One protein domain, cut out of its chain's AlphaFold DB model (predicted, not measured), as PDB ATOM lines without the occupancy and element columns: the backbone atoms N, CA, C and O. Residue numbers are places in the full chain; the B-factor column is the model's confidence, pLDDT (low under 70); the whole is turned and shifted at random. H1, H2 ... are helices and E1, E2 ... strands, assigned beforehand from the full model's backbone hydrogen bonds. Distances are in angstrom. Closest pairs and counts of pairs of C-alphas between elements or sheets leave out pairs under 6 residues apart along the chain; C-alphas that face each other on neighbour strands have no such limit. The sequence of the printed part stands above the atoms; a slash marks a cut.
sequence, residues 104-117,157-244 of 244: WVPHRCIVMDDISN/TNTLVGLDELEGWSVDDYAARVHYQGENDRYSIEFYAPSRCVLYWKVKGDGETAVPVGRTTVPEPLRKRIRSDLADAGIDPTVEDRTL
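This is residues 104 to 117 and 157 to 244 of the 244 residues of an uncharacterized protein of Haloquadratum walsbyi J07HQW1 (UniProt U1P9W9). A strongly twisted sheet of six strands forms a wall, with helices H2 and H3 over one of its faces and no named helix over the other. Short H4 packs on H3 and grazes the sheet, while short H1, just after edge strand E1, packs on residues 221 to 225 of H3. The printed part has 102 residues, with four named helices and six named strands in the order E1 H1 H2 E2 E3 E4 E5 E6 H3 H4. The sheet is branched and mixed: E1 is parallel to E3, and the other pairs are antiparallel. The class is mixed, helices and strands, and the whole is compact and rounded, with a radius of gyration of the C-alphas of 12.6 A and spans of 34 by 28 by 27 A.

Start with E1, residues 109 to 111, parallel to E3, residues 175 to 181; N 110 and O 179 are within hydrogen-bond range at 3.0 A. H1, residues 113 to 117, is not on the sheet but touches H3, residues 220 to 232, closest at C-alphas 116 and 221, 6.6 A. H2, residues 157 to 164, is on the sheet at a height of 8.4 A and runs along the strands, at 16 degrees to E3 on the local plane. Next look at E2, residues 169 to 172, E4, residues 186 to 192, E5, residues 197 to 203, and E6, residues 210 to 213: E2 to E6 form a meander, each strand the antiparallel neighbour of the one before, in four hairpins. Their N and O pairs within range include N 170 and O 177 at 2.8 A, N 178 and O 189 at 3.0 A, N 190 and O 199 at 3.0 A, and N 202 and O 211 at 2.8 A. E1 and E2 lie on one side of E3, E4 on the other side. H3, the hub, is over E4 on the same face as H2, at a height of 10.1 A, and touches H4, residues 237 to 241, closest at C-alphas 227 and 237, 5.0 A. H2 and H3 only just touch, with 3 pairs of C-alphas within 8 A, the closest being Leu 163 and Asp 229 at 7.2 A. In H2 and H3 every O i to N i+4 pair is within range; H1 and H4 have 0 of 1 each, with 1 of 2 and 2 of 2 O i to N i+3 pairs.

Find C-alpha 109 at (179.042, 245.779, 232.558), where E1 begins. E3 runs 20.3 A, E4 19.9 A, E5 19.4 A and H3 18.3 A from first to last C-alpha. H4 ends at C-alpha 241, (160.211, 241.722, 219.078).

Residues 118 to 156 are not printed, and C-alphas 117 and 157 are 31.9 A apart across this cut. Of the links that are printed whole, none is long. Mean pLDDT of the printed part is 87.4; residues 104 to 107, 114 to 117, 157 and 244 are under 70.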
ATOM      1  N   TRP A 104     175.769 255.122 233.803       67.12
ATOM      2  CA  TRP A 104     176.539 253.939 233.435       67.12
ATOM      3  C   TRP A 104     177.260 253.412 234.681       67.12
ATOM      4  O   TRP A 104     177.987 254.159 235.340       67.12
ATOM      5  N   VAL A 105     177.046 252.141 235.024       68.12
ATOM      6  CA  VAL A 105     177.683 251.507 236.186       68.12
ATOM      7  C   VAL A 105     178.802 250.589 235.687       68.12
ATOM      8  O   VAL A 105     178.546 249.419 235.393       68.12
ATOM      9  N   PRO A 106     180.053 251.076 235.593       64.62
ATOM     10  CA  PRO A 106     181.138 250.348 234.931       64.62
ATOM     11  C   PRO A 106     181.444 248.983 235.565       64.62
ATOM     12  O   PRO A 106     181.904 248.082 234.876       64.62
ATOM     13  N   HIS A 107     181.151 248.791 236.854       65.50
ATOM     14  CA  HIS A 107     181.457 247.548 237.573       65.50
ATOM     15  C   HIS A 107     180.453 246.403 237.360       65.50
ATOM     16  O   HIS A 107     180.692 245.310 237.862       65.50
ATOM     17  N   ARG A 108     179.340 246.626 236.648       75.38
ATOM     18  CA  ARG A 108     178.353 245.577 236.309       75.38
ATOM     19  C   ARG A 108     178.179 245.380 234.801       75.38
ATOM     20  O   ARG A 108     177.183 244.822 234.358       75.38
ATOM     21  N   CYS A 109     179.122 245.876 234.008       81.88
ATOM     22  CA  CYS A 109     179.042 245.779 232.558       81.88
ATOM     23  C   CYS A 109     179.578 244.434 232.076       81.88
ATOM     24  O   CYS A 109     180.659 244.014 232.480       81.88
ATOM     25  N   ILE A 110     178.840 243.799 231.173       86.62
ATOM     26  CA  ILE A 110     179.281 242.593 230.476       86.62
ATOM     27  C   ILE A 110     180.085 243.009 229.243       86.62
ATOM     28  O   ILE A 110     179.632 243.849 228.457       86.62
ATOM     29  N   VAL A 111     181.257 242.411 229.039       86.56
ATOM     30  CA  VAL A 111     182.070 242.650 227.840       86.56
ATOM     31  C   VAL A 111     181.476 241.870 226.662       86.56
ATOM     32  O   VAL A 111     181.177 240.684 226.772       86.56
ATOM     33  N   MET A 112     181.259 242.524 225.516       80.06
ATOM     34  CA  MET A 112     180.619 241.880 224.355       80.06
ATOM     35  C   MET A 112     181.474 240.764 223.739       80.06
ATOM     36  O   MET A 112     180.907 239.840 223.154       80.06
ATOM     37  N   ASP A 113     182.796 240.800 223.909       76.00
ATOM     38  CA  ASP A 113     183.702 239.744 223.433       76.00
ATOM     39  C   ASP A 113     183.417 238.390 224.112       76.00
ATOM     40  O   ASP A 113     183.538 237.339 223.478       76.00
ATOM     41  N   ASP A 114     182.904 238.402 225.349       67.75
ATOM     42  CA  ASP A 114     182.490 237.192 226.070       67.75
ATOM     43  C   ASP A 114     181.224 236.553 225.472       67.75
ATOM     44  O   ASP A 114     180.975 235.358 225.648       67.75
ATOM     45  N   ILE A 115     180.414 237.328 224.743       68.25
ATOM     46  CA  ILE A 115     179.183 236.843 224.102       68.25
ATOM     47  C   ILE A 115     179.521 236.070 222.827       68.25
ATOM     48  O   ILE A 115     178.931 235.026 222.567       68.25
ATOM     49  N   SER A 116     180.490 236.554 222.041       59.50
ATOM     50  CA  SER A 116     180.863 235.919 220.771       59.50
ATOM     51  C   SER A 116     181.553 234.565 220.958       59.50
ATOM     52  O   SER A 116     181.520 233.740 220.047       59.50
ATOM     53  N   ASN A 117     182.191 234.336 222.108       54.12
ATOM     54  CA  ASN A 117     183.008 233.143 222.334       54.12
ATOM     55  C   ASN A 117     182.198 231.929 222.827       54.12
ATOM     56  O   ASN A 117     182.642 230.792 222.675       54.12
ATOM     57  N   THR A 157     156.325 239.869 239.370       67.81
ATOM     58  CA  THR A 157     157.512 240.146 240.195       67.81
ATOM     59  C   THR A 157     158.460 238.956 240.141       67.81
ATOM     60  O   THR A 157     159.672 239.125 240.158       67.81
ATOM     61  N   ASN A 158     157.902 237.757 239.962       76.00
ATOM     62  CA  ASN A 158     158.647 236.523 239.767       76.00
ATOM     63  C   ASN A 158     159.532 236.552 238.504       76.00
ATOM     64  O   ASN A 158     160.640 236.030 238.523       76.00
ATOM     65  N   THR A 159     159.088 237.210 237.425       83.31
ATOM     66  CA  THR A 159     159.898 237.357 236.199       83.31
ATOM     67  C   THR A 159     161.068 238.316 236.389       83.31
ATOM     68  O   THR A 159     162.160 238.073 235.883       83.31
ATOM     69  N   LEU A 160     160.865 239.393 237.155       89.81
ATOM     70  CA  LEU A 160     161.939 240.322 237.495       89.81
ATOM     71  C   LEU A 160     162.963 239.647 238.409       89.81
ATOM     72  O   LEU A 160     164.153 239.763 238.146       89.81
ATOM     73  N   VAL A 161     162.516 238.877 239.406       90.50
ATOM     74  CA  VAL A 161     163.408 238.072 240.260       90.50
ATOM     75  C   VAL A 161     164.279 237.137 239.418       90.50
ATOM     76  O   VAL A 161     165.487 237.111 239.621       90.50
ATOM     77  N   GLY A 162     163.701 236.453 238.423       92.31
ATOM     78  CA  GLY A 162     164.468 235.604 237.506       92.31
ATOM     79  C   GLY A 162     165.559 236.362 236.743       92.31
ATOM     80  O   GLY A 162     166.654 235.843 236.580       92.31
ATOM     81  N   LEU A 163     165.298 237.606 236.322       93.62
ATOM     82  CA  LEU A 163     166.320 238.446 235.693       93.62
ATOM     83  C   LEU A 163     167.383 238.931 236.691       93.62
ATOM     84  O   LEU A 163     168.541 239.001 236.309       93.62
ATOM     85  N   ASP A 164     167.038 239.251 237.943       94.19
ATOM     86  CA  ASP A 164     168.004 239.733 238.956       94.19
ATOM     87  C   ASP A 164     169.071 238.685 239.321       94.19
ATOM     88  O   ASP A 164     170.183 239.028 239.722       94.19
ATOM     89  N   GLU A 165     168.742 237.401 239.163       93.50
ATOM     90  CA  GLU A 165     169.664 236.282 239.381       93.50
ATOM     91  C   GLU A 165     170.668 236.099 238.230       93.50
ATOM     92  O   GLU A 165     171.712 235.463 238.410       93.50
ATOM     93  N   LEU A 166     170.380 236.659 237.049       94.06
ATOM     94  CA  LEU A 166     171.246 236.550 235.882       94.06
ATOM     95  C   LEU A 166     172.391 237.562 235.930       94.06
ATOM     96  O   LEU A 166     172.276 238.694 236.400       94.06
ATOM     97  N   GLU A 167     173.532 237.153 235.380       91.56
ATOM     98  CA  GLU A 167     174.738 237.974 235.345       91.56
ATOM     99  C   GLU A 167     174.479 239.347 234.702       91.56
ATOM    100  O   GLU A 167     173.952 239.442 233.594       91.56
ATOM    101  N   GLY A 168     174.902 240.415 235.385       91.56
ATOM    102  CA  GLY A 168     174.892 241.789 234.871       91.56
ATOM    103  C   GLY A 168     173.531 242.487 234.893       91.56
ATOM    104  O   GLY A 168     173.484 243.711 234.736       91.56
ATOM    105  N   TRP A 169     172.443 241.754 235.121       94.75
ATOM    106  CA  TRP A 169     171.122 242.332 235.306       94.75
ATOM    107  C   TRP A 169     170.989 242.988 236.688       94.75
ATOM    108  O   TRP A 169     171.702 242.695 237.650       94.75
ATOM    109  N   SER A 170     170.111 243.977 236.754       92.69
ATOM    110  CA  SER A 170     169.745 244.698 237.964       92.69
ATOM    111  C   SER A 170     168.273 245.035 237.879       92.69
ATOM    112  O   SER A 170     167.847 245.680 236.916       92.69
ATOM    113  N   VAL A 171     167.509 244.659 238.894       92.81
ATOM    114  CA  VAL A 171     166.092 245.019 238.988       92.81
ATOM    115  C   VAL A 171     165.897 246.315 239.770       92.81
ATOM    116  O   VAL A 171     166.577 246.579 240.758       92.81
ATOM    117  N   ASP A 172     164.966 247.138 239.295       87.56
ATOM    118  CA  ASP A 172     164.498 248.369 239.927       87.56
ATOM    119  C   ASP A 172     162.973 248.472 239.761       87.56
ATOM    120  O   ASP A 172     162.475 248.683 238.649       87.56
ATOM    121  N   ASP A 173     162.249 248.281 240.868       87.38
ATOM    122  CA  ASP A 173     160.786 248.179 240.965       87.38
ATOM    123  C   ASP A 173     160.153 247.286 239.880       87.38
ATOM    124  O   ASP A 173     159.982 246.085 240.061       87.38
ATOM    125  N   TYR A 174     159.779 247.885 238.749       87.38
ATOM    126  CA  TYR A 174     159.012 247.282 237.657       87.38
ATOM    127  C   TYR A 174     159.849 247.043 236.389       87.38
ATOM    128  O   TYR A 174     159.299 246.690 235.339       87.38
ATOM    129  N   ALA A 175     161.160 247.277 236.448       90.94
ATOM    130  CA  ALA A 175     162.062 247.121 235.318       90.94
ATOM    131  C   ALA A 175     163.336 246.366 235.703       90.94
ATOM    132  O   ALA A 175     163.844 246.499 236.810       90.94
ATOM    133  N   ALA A 176     163.889 245.628 234.750       94.06
ATOM    134  CA  ALA A 176     165.217 245.038 234.845       94.06
ATOM    135  C   ALA A 176     166.138 245.709 233.820       94.06
ATOM    136  O   ALA A 176     165.705 246.030 232.711       94.06
ATOM    137  N   ARG A 177     167.400 245.942 234.173       94.81
ATOM    138  CA  ARG A 177     168.384 246.609 233.315       94.81
ATOM    139  C   ARG A 177     169.709 245.864 233.313       94.81
ATOM    140  O   ARG A 177     170.168 245.426 234.357       94.81
ATOM    141  N   VAL A 178     170.355 245.819 232.154       94.62
ATOM    142  CA  VAL A 178     171.709 245.280 231.978       94.62
ATOM    143  C   VAL A 178     172.534 246.196 231.075       94.62
ATOM    144  O   VAL A 178     172.006 246.849 230.166       94.62
ATOM    145  N   HIS A 179     173.840 246.257 231.331       93.00
ATOM    146  CA  HIS A 179     174.789 247.078 230.586       93.00
ATOM    147  C   HIS A 179     175.819 246.210 229.862       93.00
ATOM    148  O   HIS A 179     176.406 245.303 230.447       93.00
ATOM    149  N   TYR A 180     176.075 246.534 228.597       91.31
ATOM    150  CA  TYR A 180     177.042 245.842 227.752       91.31
ATOM    151  C   TYR A 180     178.069 246.811 227.193       91.31
ATOM    152  O   TYR A 180     177.722 247.886 226.695       91.31
ATOM    153  N   GLN A 181     179.332 246.408 227.241       90.00
ATOM    154  CA  GLN A 181     180.457 247.149 226.696       90.00
ATOM    155  C   GLN A 181     181.112 246.341 225.578       90.00
ATOM    156  O   GLN A 181     181.712 245.300 225.822       90.00
ATOM    157  N   GLY A 182     181.002 246.826 224.348       84.69
ATOM    158  CA  GLY A 182     181.840 246.397 223.235       84.69
ATOM    159  C   GLY A 182     183.076 247.278 223.094       84.69
ATOM    160  O   GLY A 182     183.261 248.243 223.837       84.69
ATOM    161  N   GLU A 183     183.904 246.959 222.099       80.75
ATOM    162  CA  GLU A 183     185.156 247.674 221.813       80.75
ATOM    163  C   GLU A 183     184.935 249.183 221.611       80.75
ATOM    164  O   GLU A 183     185.640 250.005 222.193       80.75
ATOM    165  N   ASN A 184     183.911 249.551 220.832       81.44
ATOM    166  CA  ASN A 184     183.617 250.945 220.473       81.44
ATOM    167  C   ASN A 184     182.230 251.423 220.919       81.44
ATOM    168  O   ASN A 184     181.953 252.622 220.902       81.44
ATOM    169  N   ASP A 185     181.358 250.497 221.312       87.50
ATOM    170  CA  ASP A 185     179.953 250.770 221.577       87.50
ATOM    171  C   ASP A 185     179.549 250.282 222.962       87.50
ATOM    172  O   ASP A 185     179.990 249.238 223.436       87.50
ATOM    173  N   ARG A 186     178.662 251.035 223.607       91.75
ATOM    174  CA  ARG A 186     178.066 250.675 224.890       91.75
ATOM    175  C   ARG A 186     176.558 250.632 224.742       91.75
ATOM    176  O   ARG A 186     175.966 251.547 224.168       91.75
ATOM    177  N   TYR A 187     175.943 249.593 225.284       92.75
ATOM    178  CA  TYR A 187     174.503 249.404 225.251       92.75
ATOM    179  C   TYR A 187     173.945 249.295 226.669       92.75
ATOM    180  O   TYR A 187     174.546 248.675 227.542       92.75
ATOM    181  N   SER A 188     172.784 249.899 226.898       93.12
ATOM    182  CA  SER A 188     171.935 249.619 228.054       93.12
ATOM    183  C   SER A 188     170.655 248.992 227.527       93.12
ATOM    184  O   SER A 188     170.059 249.514 226.585       93.12
ATOM    185  N   ILE A 189     170.250 247.869 228.103       94.44
ATOM    186  CA  ILE A 189     169.023 247.165 227.737       94.44
ATOM    187  C   ILE A 189     168.113 247.209 228.950       94.44
ATOM    188  O   ILE A 189     168.569 246.992 230.069       94.44
ATOM    189  N   GLU A 190     166.846 247.532 228.728       94.69
ATOM    190  CA  GLU A 190     165.839 247.609 229.781       94.69
ATOM    191  C   GLU A 190     164.638 246.742 229.416       94.69
ATOM    192  O   GLU A 190     164.056 246.918 228.348       94.69
ATOM    193  N   PHE A 191     164.242 245.845 230.311       94.12
ATOM    194  CA  PHE A 191     162.970 245.136 230.249       94.12
ATOM    195  C   PHE A 191     161.974 245.803 231.199       94.12
ATOM    196  O   PHE A 191     162.290 246.023 232.366       94.12
ATOM    197  N   TYR A 192     160.775 246.116 230.708       91.75
ATOM    198  CA  TYR A 192     159.682 246.663 231.514       91.75
ATOM    199  C   TYR A 192     158.607 245.598 231.705       91.75
ATOM    200  O   TYR A 192     157.970 245.193 230.733       91.75
ATOM    201  N   ALA A 193     158.381 245.167 232.948       90.88
ATOM    202  CA  ALA A 193     157.425 244.103 233.248       90.88
ATOM    203  C   ALA A 193     155.967 244.462 232.894       90.88
ATOM    204  O   ALA A 193     155.315 243.628 232.266       90.88
ATOM    205  N   PRO A 194     155.445 245.679 233.186       87.56
ATOM    206  CA  PRO A 194     154.048 246.011 232.889       87.56
ATOM    207  C   PRO A 194     153.720 245.980 231.392       87.56
ATOM    208  O   PRO A 194     152.721 245.401 230.977       87.56
ATOM    209  N   SER A 195     154.589 246.559 230.560       86.88
ATOM    210  CA  SER A 195     154.412 246.602 229.103       86.88
ATOM    211  C   SER A 195     154.976 245.373 228.389       86.88
ATOM    212  O   SER A 195     154.741 245.194 227.191       86.88
ATOM    213  N   ARG A 196     155.732 244.528 229.102       89.94
ATOM    214  CA  ARG A 196     156.464 243.374 228.568       89.94
ATOM    215  C   ARG A 196     157.222 243.738 227.291       89.94
ATOM    216  O   ARG A 196     157.034 243.098 226.258       89.94
ATOM    217  N   CYS A 197     158.022 244.800 227.341       91.50
ATOM    218  CA  CYS A 197     158.799 245.282 226.199       91.50
ATOM    219  C   CYS A 197     160.275 245.448 226.562       91.50
ATOM    220  O   CYS A 197     160.613 245.768 227.705       91.50
ATOM    221  N   VAL A 198     161.136 245.297 225.559       94.69
ATOM    222  CA  VAL A 198     162.579 245.513 225.678       94.69
ATOM    223  C   VAL A 198     162.956 246.817 224.982       94.69
ATOM    224  O   VAL A 198     162.634 247.025 223.814       94.69
ATOM    225  N   LEU A 199     163.661 247.697 225.692       94.25
ATOM    226  CA  LEU A 199     164.201 248.939 225.153       94.25
ATOM    227  C   LEU A 199     165.717 248.868 225.033       94.25
ATOM    228  O   LEU A 199     166.419 248.503 225.975       94.25
ATOM    229  N   TYR A 200     166.207 249.292 223.872       93.69
ATOM    230  CA  TYR A 200     167.625 249.359 223.562       93.69
ATOM    231  C   TYR A 200     168.115 250.797 223.590       93.69
ATOM    232  O   TYR A 200     167.562 251.681 222.932       93.69
ATOM    233  N   TRP A 201     169.210 251.010 224.303       93.75
ATOM    234  CA  TRP A 201     169.850 252.306 224.427       93.75
ATOM    235  C   TRP A 201     171.309 252.185 224.022       93.75
ATOM    236  O   TRP A 201     172.018 251.313 224.520       93.75
ATOM    237  N   LYS A 202     171.776 253.076 223.150       92.06
ATOM    238  CA  LYS A 202     173.197 253.220 222.832       92.06
ATOM    239  C   LYS A 202     173.772 254.370 223.648       92.06
ATOM    240  O   LYS A 202     173.318 255.509 223.528       92.06
ATOM    241  N   VAL A 203     174.761 254.068 224.478       87.12
ATOM    242  CA  VAL A 203     175.485 255.052 225.283       87.12
ATOM    243  C   VAL A 203     176.608 255.629 224.430       87.12
ATOM    244  O   VAL A 203     177.398 254.892 223.839       87.12
ATOM    245  N   LYS A 204     176.670 256.956 224.334       81.62
ATOM    246  CA  LYS A 204     177.718 257.649 223.582       81.62
ATOM    247  C   LYS A 204     179.066 257.558 224.301       81.62
ATOM    248  O   LYS A 204     179.159 257.139 225.454       81.62
ATOM    249  N   GLY A 205     180.130 257.954 223.598       73.56
ATOM    250  CA  GLY A 205     181.510 257.935 224.101       73.56
ATOM    251  C   GLY A 205     181.728 258.714 225.405       73.56
ATOM    252  O   GLY A 205     182.638 258.369 226.153       73.56
ATOM    253  N   ASP A 206     180.848 259.668 225.722       74.06
ATOM    254  CA  ASP A 206     180.825 260.408 226.992       74.06
ATOM    255  C   ASP A 206     180.439 259.544 228.207       74.06
ATOM    256  O   ASP A 206     180.789 259.886 229.327       74.06
ATOM    257  N   GLY A 207     179.754 258.413 228.003       71.81
ATOM    258  CA  GLY A 207     179.317 257.513 229.077       71.81
ATOM    259  C   GLY A 207     178.096 258.012 229.856       71.81
ATOM    260  O   GLY A 207     177.519 257.248 230.622       71.81
ATOM    261  N   GLU A 208     177.679 259.254 229.623       72.31
ATOM    262  CA  GLU A 208     176.584 259.922 230.333       72.31
ATOM    263  C   GLU A 208     175.303 259.965 229.491       72.31
ATOM    264  O   GLU A 208     174.193 259.930 230.026       72.31
ATOM    265  N   THR A 209     175.432 260.013 228.159       82.12
ATOM    266  CA  THR A 209     174.283 260.164 227.263       82.12
ATOM    267  C   THR A 209     173.881 258.831 226.643       82.12
ATOM    268  O   THR A 209     174.552 258.320 225.743       82.12
ATOM    269  N   ALA A 210     172.723 258.310 227.048       85.31
ATOM    270  CA  ALA A 210     172.065 257.176 226.406       85.31
ATOM    271  C   ALA A 210     170.999 257.653 225.402       85.31
ATOM    272  O   ALA A 210     170.140 258.475 225.727       85.31
ATOM    273  N   VAL A 211     171.045 257.144 224.170       88.38
ATOM    274  CA  VAL A 211     170.065 257.442 223.113       88.38
ATOM    275  C   VAL A 211     169.274 256.173 222.799       88.38
ATOM    276  O   VAL A 211     169.902 255.136 222.582       88.38
ATOM    277  N   PRO A 212     167.930 256.223 222.754       90.50
ATOM    278  CA  PRO A 212     167.142 255.064 222.359       90.50
ATOM    279  C   PRO A 212     167.457 254.715 220.904       90.50
ATOM    280  O   PRO A 212     167.512 255.593 220.038       90.50
ATOM    281  N   VAL A 213     167.680 253.435 220.640       91.81
ATOM    282  CA  VAL A 213     167.999 252.927 219.307       91.81
ATOM    283  C   VAL A 213     167.014 251.844 218.902       91.81
ATOM    284  O   VAL A 213     166.495 251.100 219.731       91.81
ATOM    285  N   GLY A 214     166.748 251.756 217.601       90.75
ATOM    286  CA  GLY A 214     165.905 250.696 217.068       90.75
ATOM    287  C   GLY A 214     166.592 249.340 217.197       90.75
ATOM    288  O   GLY A 214     167.799 249.221 216.970       90.75
ATOM    289  N   ARG A 215     165.804 248.304 217.485       92.94
ATOM    290  CA  ARG A 215     166.247 246.907 217.576       92.94
ATOM    291  C   ARG A 215     167.146 246.469 216.414       92.94
ATOM    292  O   ARG A 215     168.158 245.810 216.621       92.94
ATOM    293  N   THR A 216     166.807 246.863 215.187       91.31
ATOM    294  CA  THR A 216     167.550 246.496 213.966       91.31
ATOM    295  C   THR A 216     168.975 247.049 213.914       91.31
ATOM    296  O   THR A 216     169.792 246.545 213.151       91.31
ATOM    297  N   THR A 217     169.290 248.060 214.725       91.62
ATOM    298  CA  THR A 217     170.635 248.650 214.830       91.62
ATOM    299  C   THR A 217     171.495 247.997 215.914       91.62
ATOM    300  O   THR A 217     172.675 248.320 216.051       91.62
ATOM    301  N   VAL A 218     170.908 247.091 216.698       92.44
ATOM    302  CA  VAL A 218     171.588 246.370 217.772       92.44
ATOM    303  C   VAL A 218     172.207 245.091 217.202       92.44
ATOM    304  O   VAL A 218     171.508 244.345 216.501       92.44
ATOM    305  N   PRO A 219     173.489 244.803 217.501       92.25
ATOM    306  CA  PRO A 219     174.166 243.604 217.021       92.25
ATOM    307  C   PRO A 219     173.408 242.316 217.360       92.25
ATOM    308  O   PRO A 219     172.930 242.135 218.481       92.25
ATOM    309  N   GLU A 220     173.327 241.397 216.396       92.00
ATOM    310  CA  GLU A 220     172.624 240.115 216.561       92.00
ATOM    311  C   GLU A 220     173.132 239.288 217.756       92.00
ATOM    312  O   GLU A 220     172.275 238.788 218.484       92.00
ATOM    313  N   PRO A 221     174.451 239.170 218.039       92.44
ATOM    314  CA  PRO A 221     174.922 238.415 219.205       92.44
ATOM    315  C   PRO A 221     174.348 238.942 220.524       92.44
ATOM    316  O   PRO A 221     173.919 238.168 221.376       92.44
ATOM    317  N   LEU A 222     174.247 240.267 220.657       93.25
ATOM    318  CA  LEU A 222     173.637 240.892 221.825       93.25
ATOM    319  C   LEU A 222     172.139 240.572 221.899       93.25
ATOM    320  O   LEU A 222     171.657 240.141 222.940       93.25
ATOM    321  N   ARG A 223     171.407 240.691 220.783       95.19
ATOM    322  CA  ARG A 223     169.976 240.338 220.740       95.19
ATOM    323  C   ARG A 223     169.709 238.860 221.021       95.19
ATOM    324  O   ARG A 223     168.663 238.527 221.569       95.19
ATOM    325  N   LYS A 224     170.613 237.961 220.627       94.81
ATOM    326  CA  LYS A 224     170.527 236.534 220.971       94.81
ATOM    327  C   LYS A 224     170.689 236.320 222.467       94.81
ATOM    328  O   LYS A 224     169.861 235.630 223.050       94.81
ATOM    329  N   ARG A 225     171.696 236.948 223.083       95.25
ATOM    330  CA  ARG A 225     171.896 236.842 224.530       95.25
ATOM    331  C   ARG A 225     170.687 237.352 225.305       95.25
ATOM    332  O   ARG A 225     170.185 236.622 226.141       95.25
ATOM    333  N   ILE A 226     170.151 238.523 224.957       95.56
ATOM    334  CA  ILE A 226     168.939 239.045 225.609       95.56
ATOM    335  C   ILE A 226     167.768 238.060 225.501       95.56
ATOM    336  O   ILE A 226     167.075 237.832 226.484       95.56
ATOM    337  N   ARG A 227     167.552 237.431 224.339       96.62
ATOM    338  CA  ARG A 227     166.507 236.404 224.192       96.62
ATOM    339  C   ARG A 227     166.763 235.158 225.043       96.62
ATOM    340  O   ARG A 227     165.795 234.589 225.536       96.62
ATOM    341  N   SER A 228     168.022 234.749 225.211       96.31
ATOM    342  CA  SER A 228     168.399 233.658 226.122       96.31
ATOM    343  C   SER A 228     168.104 234.032 227.570       96.31
ATOM    344  O   SER A 228     167.371 233.311 228.229       96.31
ATOM    345  N   ASP A 229     168.574 235.198 228.020       96.50
ATOM    346  CA  ASP A 229     168.371 235.679 229.390       96.50
ATOM    347  C   ASP A 229     166.869 235.788 229.726       96.50
ATOM    348  O   ASP A 229     166.429 235.396 230.804       96.50
ATOM    349  N   LEU A 230     166.049 236.269 228.782       95.94
ATOM    350  CA  LEU A 230     164.593 236.295 228.945       95.94
ATOM    351  C   LEU A 230     164.019 234.882 229.108       95.94
ATOM    352  O   LEU A 230     163.221 234.663 230.017       95.94
ATOM    353  N   ALA A 231     164.436 233.929 228.267       96.00
ATOM    354  CA  ALA A 231     163.988 232.541 228.360       96.00
ATOM    355  C   ALA A 231     164.372 231.908 229.707       96.00
ATOM    356  O   ALA A 231     163.537 231.251 230.329       96.00
ATOM    357  N   ASP A 232     165.604 232.143 230.160       95.56
ATOM    358  CA  ASP A 232     166.142 231.623 231.419       95.56
ATOM    359  C   ASP A 232     165.388 232.197 232.632       95.56
ATOM    360  O   ASP A 232     165.101 231.474 233.584       95.56
ATOM    361  N   ALA A 233     164.953 233.459 232.555       94.56
ATOM    362  CA  ALA A 233     164.077 234.091 233.545       94.56
ATOM    363  C   ALA A 233     162.590 233.677 233.432       94.56
ATOM    364  O   ALA A 233     161.735 234.212 234.141       94.56
ATOM    365  N   GLY A 234     162.245 232.753 232.526       94.12
ATOM    366  CA  GLY A 234     160.869 232.303 232.294       94.12
ATOM    367  C   GLY A 234     159.989 233.308 231.541       94.12
ATOM    368  O   GLY A 234     158.764 233.170 231.512       94.12
ATOM    369  N   ILE A 235     160.587 234.325 230.920       94.19
ATOM    370  CA  ILE A 235     159.904 235.317 230.090       94.19
ATOM    371  C   ILE A 235     159.921 234.838 228.637       94.19
ATOM    372  O   ILE A 235     160.966 234.512 228.085       94.19
ATOM    373  N   ASP A 236     158.756 234.842 227.985       94.38
ATOM    374  CA  ASP A 236     158.648 234.544 226.552       94.38
ATOM    375  C   ASP A 236     159.587 235.452 225.725       94.38
ATOM    376  O   ASP A 236     159.349 236.661 225.677       94.38
ATOM    377  N   PRO A 237     160.607 234.910 225.028       95.12
ATOM    378  CA  PRO A 237     161.579 235.711 224.284       95.12
ATOM    379  C   PRO A 237     160.975 236.545 223.152       95.12
ATOM    380  O   PRO A 237     161.598 237.511 222.712       95.12
ATOM    381  N   THR A 238     159.764 236.221 222.683       93.31
ATOM    382  CA  THR A 238     159.076 237.004 221.644       93.31
ATOM    383  C   THR A 238     158.697 238.414 222.110       93.31
ATOM    384  O   THR A 238     158.410 239.283 221.285       93.31
ATOM    385  N   VAL A 239     158.749 238.699 223.421       92.69
ATOM    386  CA  VAL A 239     158.581 240.064 223.951       92.69
ATOM    387  C   VAL A 239     159.663 241.027 223.458       92.69
ATOM    388  O   VAL A 239     159.429 242.230 223.403       92.69
ATOM    389  N   GLU A 240     160.831 240.510 223.071       94.50
ATOM    390  CA  GLU A 240     161.929 241.297 222.504       94.50
ATOM    391  C   GLU A 240     161.580 241.888 221.130       94.50
ATOM    392  O   GLU A 240     162.084 242.950 220.768       94.50
ATOM    393  N   ASP A 241     160.680 241.242 220.382       91.25
ATOM    394  CA  ASP A 241     160.211 241.722 219.078       91.25
ATOM    395  C   ASP A 241     159.111 242.789 219.196       91.25
ATOM    396  O   ASP A 241     158.735 243.412 218.199       91.25
ATOM    397  N   ARG A 242     158.573 243.016 220.402       87.06
ATOM    398  CA  ARG A 242     157.499 243.986 220.614       87.06
ATOM    399  C   ARG A 242     158.038 245.404 220.494       87.06
ATOM    400  O   ARG A 242     158.955 245.810 221.204       87.06
ATOM    401  N   THR A 243     157.410 246.180 219.624       74.69
ATOM    402  CA  THR A 243     157.631 247.622 219.520       74.69
ATOM    403  C   THR A 243     156.624 248.368 220.385       74.69
ATOM    404  O   THR A 243     155.443 248.013 220.381       74.69
ATOM    405  N   LEU A 244     157.092 249.405 221.082       66.50
ATOM    406  CA  LEU A 244     156.233 250.436 221.670       66.50
ATOM    407  C   LEU A 244     155.812 251.469 220.619       66.50
ATOM    408  O   LEU A 244     156.634 251.744 219.712       66.50
TER     409      LEU A 244